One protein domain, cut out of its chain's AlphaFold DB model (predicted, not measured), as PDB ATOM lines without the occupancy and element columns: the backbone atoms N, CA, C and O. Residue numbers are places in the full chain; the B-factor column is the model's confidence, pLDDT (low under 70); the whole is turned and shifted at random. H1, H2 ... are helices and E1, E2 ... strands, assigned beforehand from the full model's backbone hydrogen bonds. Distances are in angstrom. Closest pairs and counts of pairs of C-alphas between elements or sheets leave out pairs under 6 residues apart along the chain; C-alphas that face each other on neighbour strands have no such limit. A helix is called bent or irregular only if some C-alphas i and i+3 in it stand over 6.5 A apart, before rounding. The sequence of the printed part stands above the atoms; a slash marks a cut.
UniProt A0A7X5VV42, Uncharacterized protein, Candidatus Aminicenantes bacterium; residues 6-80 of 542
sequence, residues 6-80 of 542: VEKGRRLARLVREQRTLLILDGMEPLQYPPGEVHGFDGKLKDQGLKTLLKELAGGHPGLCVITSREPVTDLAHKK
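Overview. This is residues 6 to 80 of the 542 residues of an uncharacterized protein of Candidatus Aminicenantes bacterium (UniProt A0A7X5VV42). Three helices stand in a row, H1, H2 and H3, with H2 in the middle, and a small sheet of two short parallel strands, E1 and E2, lies at one side of the row. A long loop, residues 26 to 47, leads from E1 back to H2, and its Gly 36 lies at the far end of the longest distance in the domain. The 75 printed residues hold three named helices and two named strands, in the order H1 E1 H2 E2 H3, a mixed class. The whole is compact, with a radius of gyration of the C-alphas of 12.4 A, yet elongated in outline, spanning 38 by 23 by 21 A.

Arrangement. Start with helix H1, residues 6 to 17, and look on to helix H2, residues 48 to 59: they touch, with the C-alphas of Gly 9 and Gly 49 closest at 4.3 A. They run the same way at a steep tilt of 39 degrees. Next look at strand E1, residues 22 to 25, and strand E2, residues 64 to 67, parallel neighbours whose directions differ by 12 degrees. Between them you will find N 23 and O 64 at 2.9 A and N 66 and O 23 at 2.8 A, within hydrogen-bond range. E1, H2 and E2 form a strand-helix-strand unit, two parallel neighbour strands with a helix between them along the chain, and its crossover is right-handed. The closest C-alphas of H2 and E2, those of Leu 57 and Cys 65, are 7.6 A apart. Helix H3, residues 74 to 79, touches H2, with the C-alphas of Lys 55 and Leu 76 closest at 6.5 A; they run the same way at a shallow tilt of 19 degrees. H1 and H3 are apart. H1 and H2 have every O i to N i+4 pair within hydrogen-bond range; H3 has 0 of 2, but 2 of 3 O i to N i+3 pairs.

Along the chain. Find C-alpha 6 at (271.486, 182.369, 272.436); from there H1 runs 16.6 A to C-alpha 17. E1 covers 10.0 A from Leu 22 to Leu 25. Find C-alpha 48 at (269.778, 183.559, 266.801), where H2 begins its 16.1 A. E2 covers 9.9 A from Leu 64 to Ile 67. H3 covers 10.0 A and ends at C-alpha 79, (284.227, 176.032, 259.811); it is irregular, with C-alphas 75 and 78 7.7 A apart, and its line is a rough one.

Size, cuts and confidence. The two C-alphas farthest apart, those of Gln 19 and Gly 36, are 38.6 A from each other. The printed part has no cut. The link from E1 to H2 is long, with 22 residues; those from H1 to E1 and from H2 to E2 are tight, and that from E2 to H3 is short. The mean pLDDT of the printed part is 92.2, and no printed residue is under 70.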
ATOM      1  N   VAL A   6     270.089 182.828 272.428       89.88
ATOM      2  CA  VAL A   6     271.486 182.369 272.436       89.88
ATOM      3  C   VAL A   6     271.724 181.315 273.523       89.88
ATOM      4  O   VAL A   6     272.306 180.267 273.251       89.88
ATOM      5  N   GLU A   7     271.259 181.548 274.750       91.06
ATOM      6  CA  GLU A   7     271.399 180.582 275.849       91.06
ATOM      7  C   GLU A   7     270.619 179.295 275.581       91.06
ATOM      8  O   GLU A   7     271.143 178.204 275.822       91.06
ATOM      9  N   LYS A   8     269.409 179.405 275.017       90.38
ATOM     10  CA  LYS A   8     268.611 178.253 274.579       90.38
ATOM     11  C   LYS A   8     269.359 177.434 273.521       90.38
ATOM     12  O   LYS A   8     269.486 176.224 273.686       90.38
ATOM     13  N   GLY A   9     269.927 178.088 272.504       94.00
ATOM     14  CA  GLY A   9     270.736 177.437 271.468       94.00
ATOM     15  C   GLY A   9     271.968 176.718 272.027       94.00
ATOM     16  O   GLY A   9     272.209 175.558 271.692       94.00
ATOM     17  N   ARG A  10     272.712 177.353 272.948       95.50
ATOM     18  CA  ARG A  10     273.859 176.717 273.632       95.50
ATOM     19  C   ARG A  10     273.444 175.520 274.477       95.50
ATOM     20  O   ARG A  10     274.128 174.498 274.476       95.50
ATOM     21  N   ARG A  11     272.340 175.643 275.219       95.12
ATOM     22  CA  ARG A  11     271.813 174.562 276.058       95.12
ATOM     23  C   ARG A  11     271.399 173.370 275.205       95.12
ATOM     24  O   ARG A  11     271.801 172.255 275.515       95.12
ATOM     25  N   LEU A  12     270.673 173.603 274.113       94.88
ATOM     26  CA  LEU A  12     270.286 172.540 273.189       94.88
ATOM     27  C   LEU A  12     271.511 171.871 272.553       94.88
ATOM     28  O   LEU A  12     271.571 170.648 272.509       94.88
ATOM     29  N   ALA A  13     272.529 172.640 272.155       95.88
ATOM     30  CA  ALA A  13     273.774 172.068 271.645       95.88
ATOM     31  C   ALA A  13     274.461 171.161 272.676       95.88
ATOM     32  O   ALA A  13     274.962 170.097 272.321       95.88
ATOM     33  N   ARG A  14     274.468 171.553 273.959       94.75
ATOM     34  CA  ARG A  14     274.993 170.717 275.047       94.75
ATOM     35  C   ARG A  14     274.226 169.402 275.155       94.75
ATOM     36  O   ARG A  14     274.868 168.363 275.146       94.75
ATOM     37  N   LEU A  15     272.895 169.455 275.181       94.62
ATOM     38  CA  LEU A  15     272.043 168.263 275.264       94.62
ATOM     39  C   LEU A  15     272.265 167.324 274.070       94.62
ATOM     40  O   LEU A  15     272.449 166.126 274.244       94.62
ATOM     41  N   VAL A  16     272.342 167.865 272.850       94.75
ATOM     42  CA  VAL A  16     272.619 167.074 271.636       94.75
ATOM     43  C   VAL A  16     273.985 166.379 271.701       94.75
ATOM     44  O   VAL A  16     274.122 165.272 271.179       94.75
ATOM     45  N   ARG A  17     274.981 167.001 272.351       94.12
ATOM     46  CA  ARG A  17     276.333 166.450 272.545       94.12
ATOM     47  C   ARG A  17     276.419 165.388 273.646       94.12
ATOM     48  O   ARG A  17     277.426 164.687 273.693       94.12
ATOM     49  N   GLU A  18     275.425 165.259 274.526       94.69
ATOM     50  CA  GLU A  18     275.439 164.241 275.592       94.69
ATOM     51  C   GLU A  18     275.367 162.818 275.029       94.69
ATOM     52  O   GLU A  18     275.801 161.867 275.678       94.69
ATOM     53  N   GLN A  19     274.860 162.668 273.804       92.62
ATOM     54  CA  GLN A  19     274.767 161.391 273.108       92.62
ATOM     55  C   GLN A  19     275.270 161.502 271.668       92.62
ATOM     56  O   GLN A  19     275.328 162.577 271.068       92.62
ATOM     57  N   ARG A  20     275.639 160.362 271.078       94.88
ATOM     58  CA  ARG A  20     276.017 160.286 269.664       94.88
ATOM     59  C   ARG A  20     274.768 160.432 268.785       94.88
ATOM     60  O   ARG A  20     274.166 159.442 268.385       94.88
ATOM     61  N   THR A  21     274.402 161.678 268.496       94.06
ATOM     62  CA  THR A  21     273.139 162.036 267.830       94.06
ATOM     63  C   THR A  21     273.322 162.294 266.331       94.06
ATOM     64  O   THR A  21     274.221 163.042 265.935       94.06
ATOM     65  N   LEU A  22     272.447 161.722 265.496       95.44
ATOM     66  CA  LEU A  22     272.230 162.176 264.119       95.44
ATOM     67  C   LEU A  22     271.090 163.201 264.122       95.44
ATOM     68  O   LEU A  22     269.943 162.842 264.368       95.44
ATOM     69  N   LEU A  23     271.413 164.468 263.867       95.56
ATOM     70  CA  LEU A  23     270.436 165.546 263.719       95.56
ATOM     71  C   LEU A  23     270.266 165.862 262.233       95.56
ATOM     72  O   LEU A  23     271.259 166.117 261.554       95.56
ATOM     73  N   ILE A  24     269.032 165.852 261.733       96.12
ATOM     74  CA  ILE A  24     268.711 166.207 260.346       96.12
ATOM     75  C   ILE A  24     267.817 167.443 260.373       96.12
ATOM     76  O   ILE A  24     266.755 167.423 260.991       96.12
ATOM     77  N   LEU A  25     268.264 168.512 259.721       95.50
ATOM     78  CA  LEU A  25     267.509 169.742 259.516       95.50
ATOM     79  C   LEU A  25     267.227 169.872 258.022       95.50
ATOM     80  O   LEU A  25     268.114 170.235 257.248       95.50
ATOM     81  N   ASP A  26     266.011 169.506 257.633       92.38
ATOM     82  CA  ASP A  26     265.591 169.455 256.238       92.38
ATOM     83  C   ASP A  26     264.896 170.763 255.825       92.38
ATOM     84  O   ASP A  26     264.007 171.235 256.533       92.38
ATOM     85  N   GLY A  27     265.312 171.356 254.705       90.44
ATOM     86  CA  GLY A  27     264.684 172.537 254.110       90.44
ATOM     87  C   GLY A  27     264.860 173.820 254.924       90.44
ATOM     88  O   GLY A  27     263.880 174.476 255.277       90.44
ATOM     89  N   MET A  28     266.098 174.195 255.273       92.69
ATOM     90  CA  MET A  28     266.337 175.390 256.096       92.69
ATOM     91  C   MET A  28     266.173 176.735 255.367       92.69
ATOM     92  O   MET A  28     266.218 177.780 256.026       92.69
ATOM     93  N   GLU A  29     265.965 176.757 254.050       91.06
ATOM     94  CA  GLU A  29     265.880 177.993 253.267       91.06
ATOM     95  C   GLU A  29     264.859 179.030 253.788       91.06
ATOM     96  O   GLU A  29     265.199 180.217 253.792       91.06
ATOM     97  N   PRO A  30     263.674 178.675 254.343       88.25
ATOM     98  CA  PRO A  30     262.748 179.673 254.893       88.25
ATOM     99  C   PRO A  30     263.305 180.392 256.134       88.25
ATOM    100  O   PRO A  30     262.941 181.539 256.433       88.25
ATOM    101  N   LEU A  31     264.223 179.732 256.849       91.06
ATOM    102  CA  LEU A  31     264.892 180.237 258.049       91.06
ATOM    103  C   LEU A  31     266.154 181.050 257.720       91.06
ATOM    104  O   LEU A  31     266.746 181.641 258.629       91.06
ATOM    105  N   GLN A  32     266.550 181.120 256.446       93.75
ATOM    106  CA  GLN A  32     267.670 181.921 255.962       93.75
ATOM    107  C   GLN A  32     267.195 183.225 255.315       93.75
ATOM    108  O   GLN A  32     266.046 183.350 254.886       93.75
ATOM    109  N   TYR A  33     268.073 184.225 255.270       90.75
ATOM    110  CA  TYR A  33     267.882 185.398 254.424       90.75
ATOM    111  C   TYR A  33     268.116 185.009 252.962       90.75
ATOM    112  O   TYR A  33     269.213 184.531 252.641       90.75
ATOM    113  N   PRO A  34     267.121 185.220 252.086       87.88
ATOM    114  CA  PRO A  34     267.293 185.014 250.660       87.88
ATOM    115  C   PRO A  34     268.385 185.937 250.101       87.88
ATOM    116  O   PRO A  34     268.564 187.053 250.608       87.88
ATOM    117  N   PRO A  35     269.108 185.505 249.055       87.19
ATOM    118  CA  PRO A  35     270.125 186.332 248.421       87.19
ATOM    119  C   PRO A  35     269.564 187.675 247.935       87.19
ATOM    120  O   PRO A  35     268.569 187.722 247.214       87.19
ATOM    121  N   GLY A  36     270.225 188.773 248.298       83.62
ATOM    122  CA  GLY A  36     269.925 190.121 247.810       83.62
ATOM    123  C   GLY A  36     268.784 190.854 248.522       83.62
ATOM    124  O   GLY A  36     268.612 192.046 248.272       83.62
ATOM    125  N   GLU A  37     268.037 190.212 249.428       81.06
ATOM    126  CA  GLU A  37     266.960 190.887 250.176       81.06
ATOM    127  C   GLU A  37     267.498 191.830 251.257       81.06
ATOM    128  O   GLU A  37     267.036 192.964 251.401       81.06
ATOM    129  N   VAL A  38     268.496 191.377 252.020       81.81
ATOM    130  CA  VAL A  38     269.133 192.165 253.080       81.81
ATOM    131  C   VAL A  38     270.637 192.168 252.847       81.81
ATOM    132  O   VAL A  38     271.316 191.154 253.004       81.81
ATOM    133  N   HIS A  39     271.173 193.334 252.487       82.75
ATOM    134  CA  HIS A  39     272.582 193.487 252.127       82.75
ATOM    135  C   HIS A  39     273.531 192.921 253.202       82.75
ATOM    136  O   HIS A  39     273.548 193.383 254.346       82.75
ATOM    137  N   GLY A  40     274.370 191.954 252.813       84.25
ATOM    138  CA  GLY A  40     275.357 191.315 253.690       84.25
ATOM    139  C   GLY A  40     274.796 190.206 254.590       84.25
ATOM    140  O   GLY A  40     275.482 189.770 255.527       84.25
ATOM    141  N   PHE A  41     273.563 189.759 254.339       89.44
ATOM    142  CA  PHE A  41     272.912 188.675 255.076       89.44
ATOM    143  C   PHE A  41     272.637 187.427 254.243       89.44
ATOM    144  O   PHE A  41     272.165 186.457 254.819       89.44
ATOM    145  N   ASP A  42     272.995 187.402 252.962       92.00
ATOM    146  CA  ASP A  42     272.765 186.267 252.060       92.00
ATOM    147  C   ASP A  42     273.141 184.919 252.707       92.00
ATOM    148  O   ASP A  42     274.268 184.715 253.183       92.00
ATOM    149  N   GLY A  43     272.159 184.019 252.799       91.88
ATOM    150  CA  GLY A  43     272.321 182.679 253.368       91.88
ATOM    151  C   GLY A  43     272.491 182.616 254.894       91.88
ATOM    152  O   GLY A  43     272.611 181.519 255.447       91.88
ATOM    153  N   LYS A  44     272.488 183.752 255.607       94.38
ATOM    154  CA  LYS A  44     272.529 183.777 257.078       94.38
ATOM    155  C   LYS A  44     271.197 183.343 257.667       94.38
ATOM    156  O   LYS A  44     270.141 183.576 257.092       94.38
ATOM    157  N   LEU A  45     271.240 182.783 258.865       94.00
ATOM    158  CA  LEU A  45     270.072 182.382 259.634       94.00
ATOM    159  C   LEU A  45     269.400 183.595 260.283       94.00
ATOM    160  O   LEU A  45     270.060 184.456 260.877       94.00
ATOM    161  N   LYS A  46     268.068 183.631 260.197       90.88
ATOM    162  CA  LYS A  46     267.211 184.656 260.810       90.88
ATOM    163  C   LYS A  46     267.125 184.496 262.331       90.88
ATOM    164  O   LYS A  46     267.097 185.498 263.043       90.88
ATOM    165  N   ASP A  47     267.101 183.255 262.825       88.81
ATOM    166  CA  ASP A  47     266.966 182.937 264.251       88.81
ATOM    167  C   ASP A  47     268.325 182.798 264.961       88.81
ATOM    168  O   ASP A  47     269.189 182.009 264.566       88.81
ATOM    169  N   GLN A  48     268.519 183.558 266.045       89.44
ATOM    170  CA  GLN A  48     269.778 183.559 266.801       89.44
ATOM    171  C   GLN A  48     269.998 182.276 267.607       89.44
ATOM    172  O   GLN A  48     271.150 181.895 267.835       89.44
ATOM    173  N   GLY A  49     268.930 181.607 268.045       91.44
ATOM    174  CA  GLY A  49     269.024 180.351 268.780       91.44
ATOM    175  C   GLY A  49     269.512 179.224 267.880       91.44
ATOM    176  O   GLY A  49     270.508 178.580 268.209       91.44
ATOM    177  N   LEU A  50     268.898 179.065 266.707       93.25
ATOM    178  CA  LEU A  50     269.313 178.114 265.675       93.25
ATOM    179  C   LEU A  50     270.742 178.395 265.199       93.25
ATOM    180  O   LEU A  50     271.574 177.492 265.151       93.25
ATOM    181  N   LYS A  51     271.068 179.664 264.931       94.88
ATOM    182  CA  LYS A  51     272.434 180.076 264.589       94.88
ATOM    183  C   LYS A  51     273.441 179.678 265.663       94.88
ATOM    184  O   LYS A  51     274.529 179.205 265.343       94.88
ATOM    185  N   THR A  52     273.091 179.870 266.933       95.69
ATOM    186  CA  THR A  52     273.960 179.507 268.056       95.69
ATOM    187  C   THR A  52     274.106 177.995 268.175       95.69
ATOM    188  O   THR A  52     275.230 177.517 268.279       95.69
ATOM    189  N   LEU A  53     273.005 177.241 268.086       96.25
ATOM    190  CA  LEU A  53     273.011 175.778 268.068       96.25
ATOM    191  C   LEU A  53     273.968 175.246 266.997       96.25
ATOM    192  O   LEU A  53     274.848 174.445 267.301       96.25
ATOM    193  N   LEU A  54     273.838 175.721 265.756       96.25
ATOM    194  CA  LEU A  54     274.655 175.237 264.646       96.25
ATOM    195  C   LEU A  54     276.128 175.623 264.787       96.25
ATOM    196  O   LEU A  54     276.998 174.798 264.520       96.25
ATOM    197  N   LYS A  55     276.427 176.840 265.258       95.62
ATOM    198  CA  LYS A  55     277.811 177.253 265.541       95.62
ATOM    199  C   LYS A  55     278.447 176.420 266.648       95.62
ATOM    200  O   LYS A  55     279.615 176.059 266.534       95.62
ATOM    201  N   GLU A  56     277.687 176.097 267.691       95.50
ATOM    202  CA  GLU A  56     278.135 175.198 268.748       95.50
ATOM    203  C   GLU A  56     278.393 173.799 268.184       95.50
ATOM    204  O   GLU A  56     279.512 173.302 268.291       95.50
ATOM    205  N   LEU A  57     277.431 173.169 267.512       95.12
ATOM    206  CA  LEU A  57     277.627 171.826 266.948       95.12
ATOM    207  C   LEU A  57     278.805 171.772 265.958       95.12
ATOM    208  O   LEU A  57     279.590 170.827 265.998       95.12
ATOM    209  N   ALA A  58     279.012 172.822 265.158       94.00
ATOM    210  CA  ALA A  58     280.189 172.966 264.300       94.00
ATOM    211  C   ALA A  58     281.500 173.176 265.085       94.00
ATOM    212  O   ALA A  58     282.582 172.892 264.579       94.00
ATOM    213  N   GLY A  59     281.448 173.674 266.319       90.69
ATOM    214  CA  GLY A  59     282.596 173.744 267.226       90.69
ATOM    215  C   GLY A  59     283.026 172.383 267.787       90.69
ATOM    216  O   GLY A  59     284.168 172.250 268.217       90.69
ATOM    217  N   GLY A  60     282.140 171.385 267.757       86.44
ATOM    218  CA  GLY A  60     282.409 170.017 268.192       86.44
ATOM    219  C   GLY A  60     281.115 169.274 268.521       86.44
ATOM    220  O   GLY A  60     280.281 169.780 269.273       86.44
ATOM    221  N   HIS A  61     280.948 168.073 267.971       86.75
ATOM    222  CA  HIS A  61     279.780 167.211 268.166       86.75
ATOM    223  C   HIS A  61     280.204 165.741 268.021       86.75
ATOM    224  O   HIS A  61     280.855 165.422 267.028       86.75
ATOM    225  N   PRO A  62     279.872 164.836 268.965       91.62
ATOM    226  CA  PRO A  62     280.229 163.417 268.845       91.62
ATOM    227  C   PRO A  62     279.444 162.658 267.759       91.62
ATOM    228  O   PRO A  62     279.798 161.524 267.433       91.62
ATOM    229  N   GLY A  63     278.361 163.234 267.228       94.31
ATOM    230  CA  GLY A  63     277.553 162.645 266.158       94.31
ATOM    231  C   GLY A  63     277.676 163.383 264.821       94.31
ATOM    232  O   GLY A  63     278.739 163.890 264.473       94.31
ATOM    233  N   LEU A  64     276.573 163.461 264.071       95.19
ATOM    234  CA  LEU A  64     276.497 164.161 262.784       95.19
ATOM    235  C   LEU A  64     275.284 165.102 262.750       95.19
ATOM    236  O   LEU A  64     274.202 164.726 263.190       95.19
ATOM    237  N   CYS A  65     275.467 166.310 262.221       96.06
ATOM    238  CA  CYS A  65     274.375 167.221 261.879       96.06
ATOM    239  C   CYS A  65     274.332 167.359 260.354       96.06
ATOM    240  O   CYS A  65     275.323 167.778 259.754       96.06
ATOM    241  N   VAL A  66     273.218 166.971 259.737       96.81
ATOM    242  CA  VAL A  66     272.977 167.089 258.297       96.81
ATOM    243  C   VAL A  66     271.977 168.210 258.076       96.81
ATOM    244  O   VAL A  66     270.903 168.211 258.670       96.81
ATOM    245  N   ILE A  67     272.341 169.157 257.219       96.31
ATOM    246  CA  ILE A  67     271.496 170.282 256.834       96.31
ATOM    247  C   ILE A  67     271.218 170.158 255.343       96.31
ATOM    248  O   ILE A  67     272.162 170.011 254.563       96.31
ATOM    249  N   THR A  68     269.955 170.264 254.947       95.31
ATOM    250  CA  THR A  68     269.580 170.512 253.554       95.31
ATOM    251  C   THR A  68     269.040 171.940 253.440       95.31
ATOM    252  O   THR A  68     268.353 172.451 254.329       95.31
ATOM    253  N   SER A  69     269.425 172.631 252.374       93.69
ATOM    254  CA  SER A  69     268.922 173.962 252.050       93.69
ATOM    255  C   SER A  69     269.186 174.267 250.583       93.69
ATOM    256  O   SER A  69     270.145 173.756 250.000       93.69
ATOM    257  N   ARG A  70     268.353 175.131 250.001       89.44
ATOM    258  CA  ARG A  70     268.596 175.730 248.680       89.44
ATOM    259  C   ARG A  70     269.694 176.795 248.705       89.44
ATOM    260  O   ARG A  70     270.250 177.100 247.656       89.44
ATOM    261  N   GLU A  71     269.996 177.351 249.878       91.44
ATOM    262  CA  GLU A  71     270.939 178.457 250.051       91.44
ATOM    263  C   GLU A  71     272.095 178.069 250.990       91.44
ATOM    264  O   GLU A  71     271.863 177.449 252.037       91.44
ATOM    265  N   PRO A  72     273.346 178.476 250.701       92.38
ATOM    266  CA  PRO A  72     274.477 178.205 251.585       92.38
ATOM    267  C   PRO A  72     274.254 178.761 252.997       92.38
ATOM    268  O   PRO A  72     273.863 179.914 253.167       92.38
ATOM    269  N   VAL A  73     274.569 177.982 254.037       94.88
ATOM    270  CA  VAL A  73     274.484 178.446 255.436       94.88
ATOM    271  C   VAL A  73     275.743 179.238 255.790       94.88
ATOM    272  O   VAL A  73     276.693 178.729 256.393       94.88
ATOM    273  N   THR A  74     275.773 180.511 255.399       94.88
ATOM    274  CA  THR A  74     276.987 181.348 255.463       94.88
ATOM    275  C   THR A  74     277.479 181.614 256.890       94.88
ATOM    276  O   THR A  74     278.667 181.866 257.098       94.88
ATOM    277  N   ASP A  75     276.623 181.449 257.907       94.62
ATOM    278  CA  ASP A  75     277.018 181.507 259.323       94.62
ATOM    279  C   ASP A  75     278.078 180.469 259.722       94.62
ATOM    280  O   ASP A  75     278.802 180.678 260.704       94.62
ATOM    281  N   LEU A  76     278.187 179.372 258.967       94.88
ATOM    282  CA  LEU A  76     279.118 178.269 259.205       94.88
ATOM    283  C   LEU A  76     280.363 178.316 258.306       94.88
ATOM    284  O   LEU A  76     281.236 177.461 258.441       94.88
ATOM    285  N   ALA A  77     280.499 179.328 257.439       91.81
ATOM    286  CA  ALA A  77     281.572 179.402 256.440       91.81
ATOM    287  C   ALA A  77     282.987 179.264 257.039       91.81
ATOM    288  O   ALA A  77     283.827 178.549 256.506       91.81
ATOM    289  N   HIS A  78     283.222 179.870 258.206       89.31
ATOM    290  CA  HIS A  78     284.492 179.816 258.942       89.31
ATOM    291  C   HIS A  78     284.886 178.415 259.466       89.31
ATOM    292  O   HIS A  78     285.988 178.243 259.982       89.31
ATOM    293  N   LYS A  79     283.992 177.421 259.384       91.00
ATOM    294  CA  LYS A  79     284.227 176.032 259.811       91.00
ATOM    295  C   LYS A  79     284.325 175.041 258.648       91.00
ATOM    296  O   LYS A  79     284.547 173.858 258.914       91.00
ATOM    297  N   LYS A  80     284.204 175.505 257.393       86.69
ATOM    298  CA  LYS A  80     284.221 174.650 256.189       86.69
ATOM    299  C   LYS A  80     285.503 173.821 256.036       86.69
ATOM    300  O   LYS A  80     285.470 172.721 255.504       86.69
TER     301      LYS A  80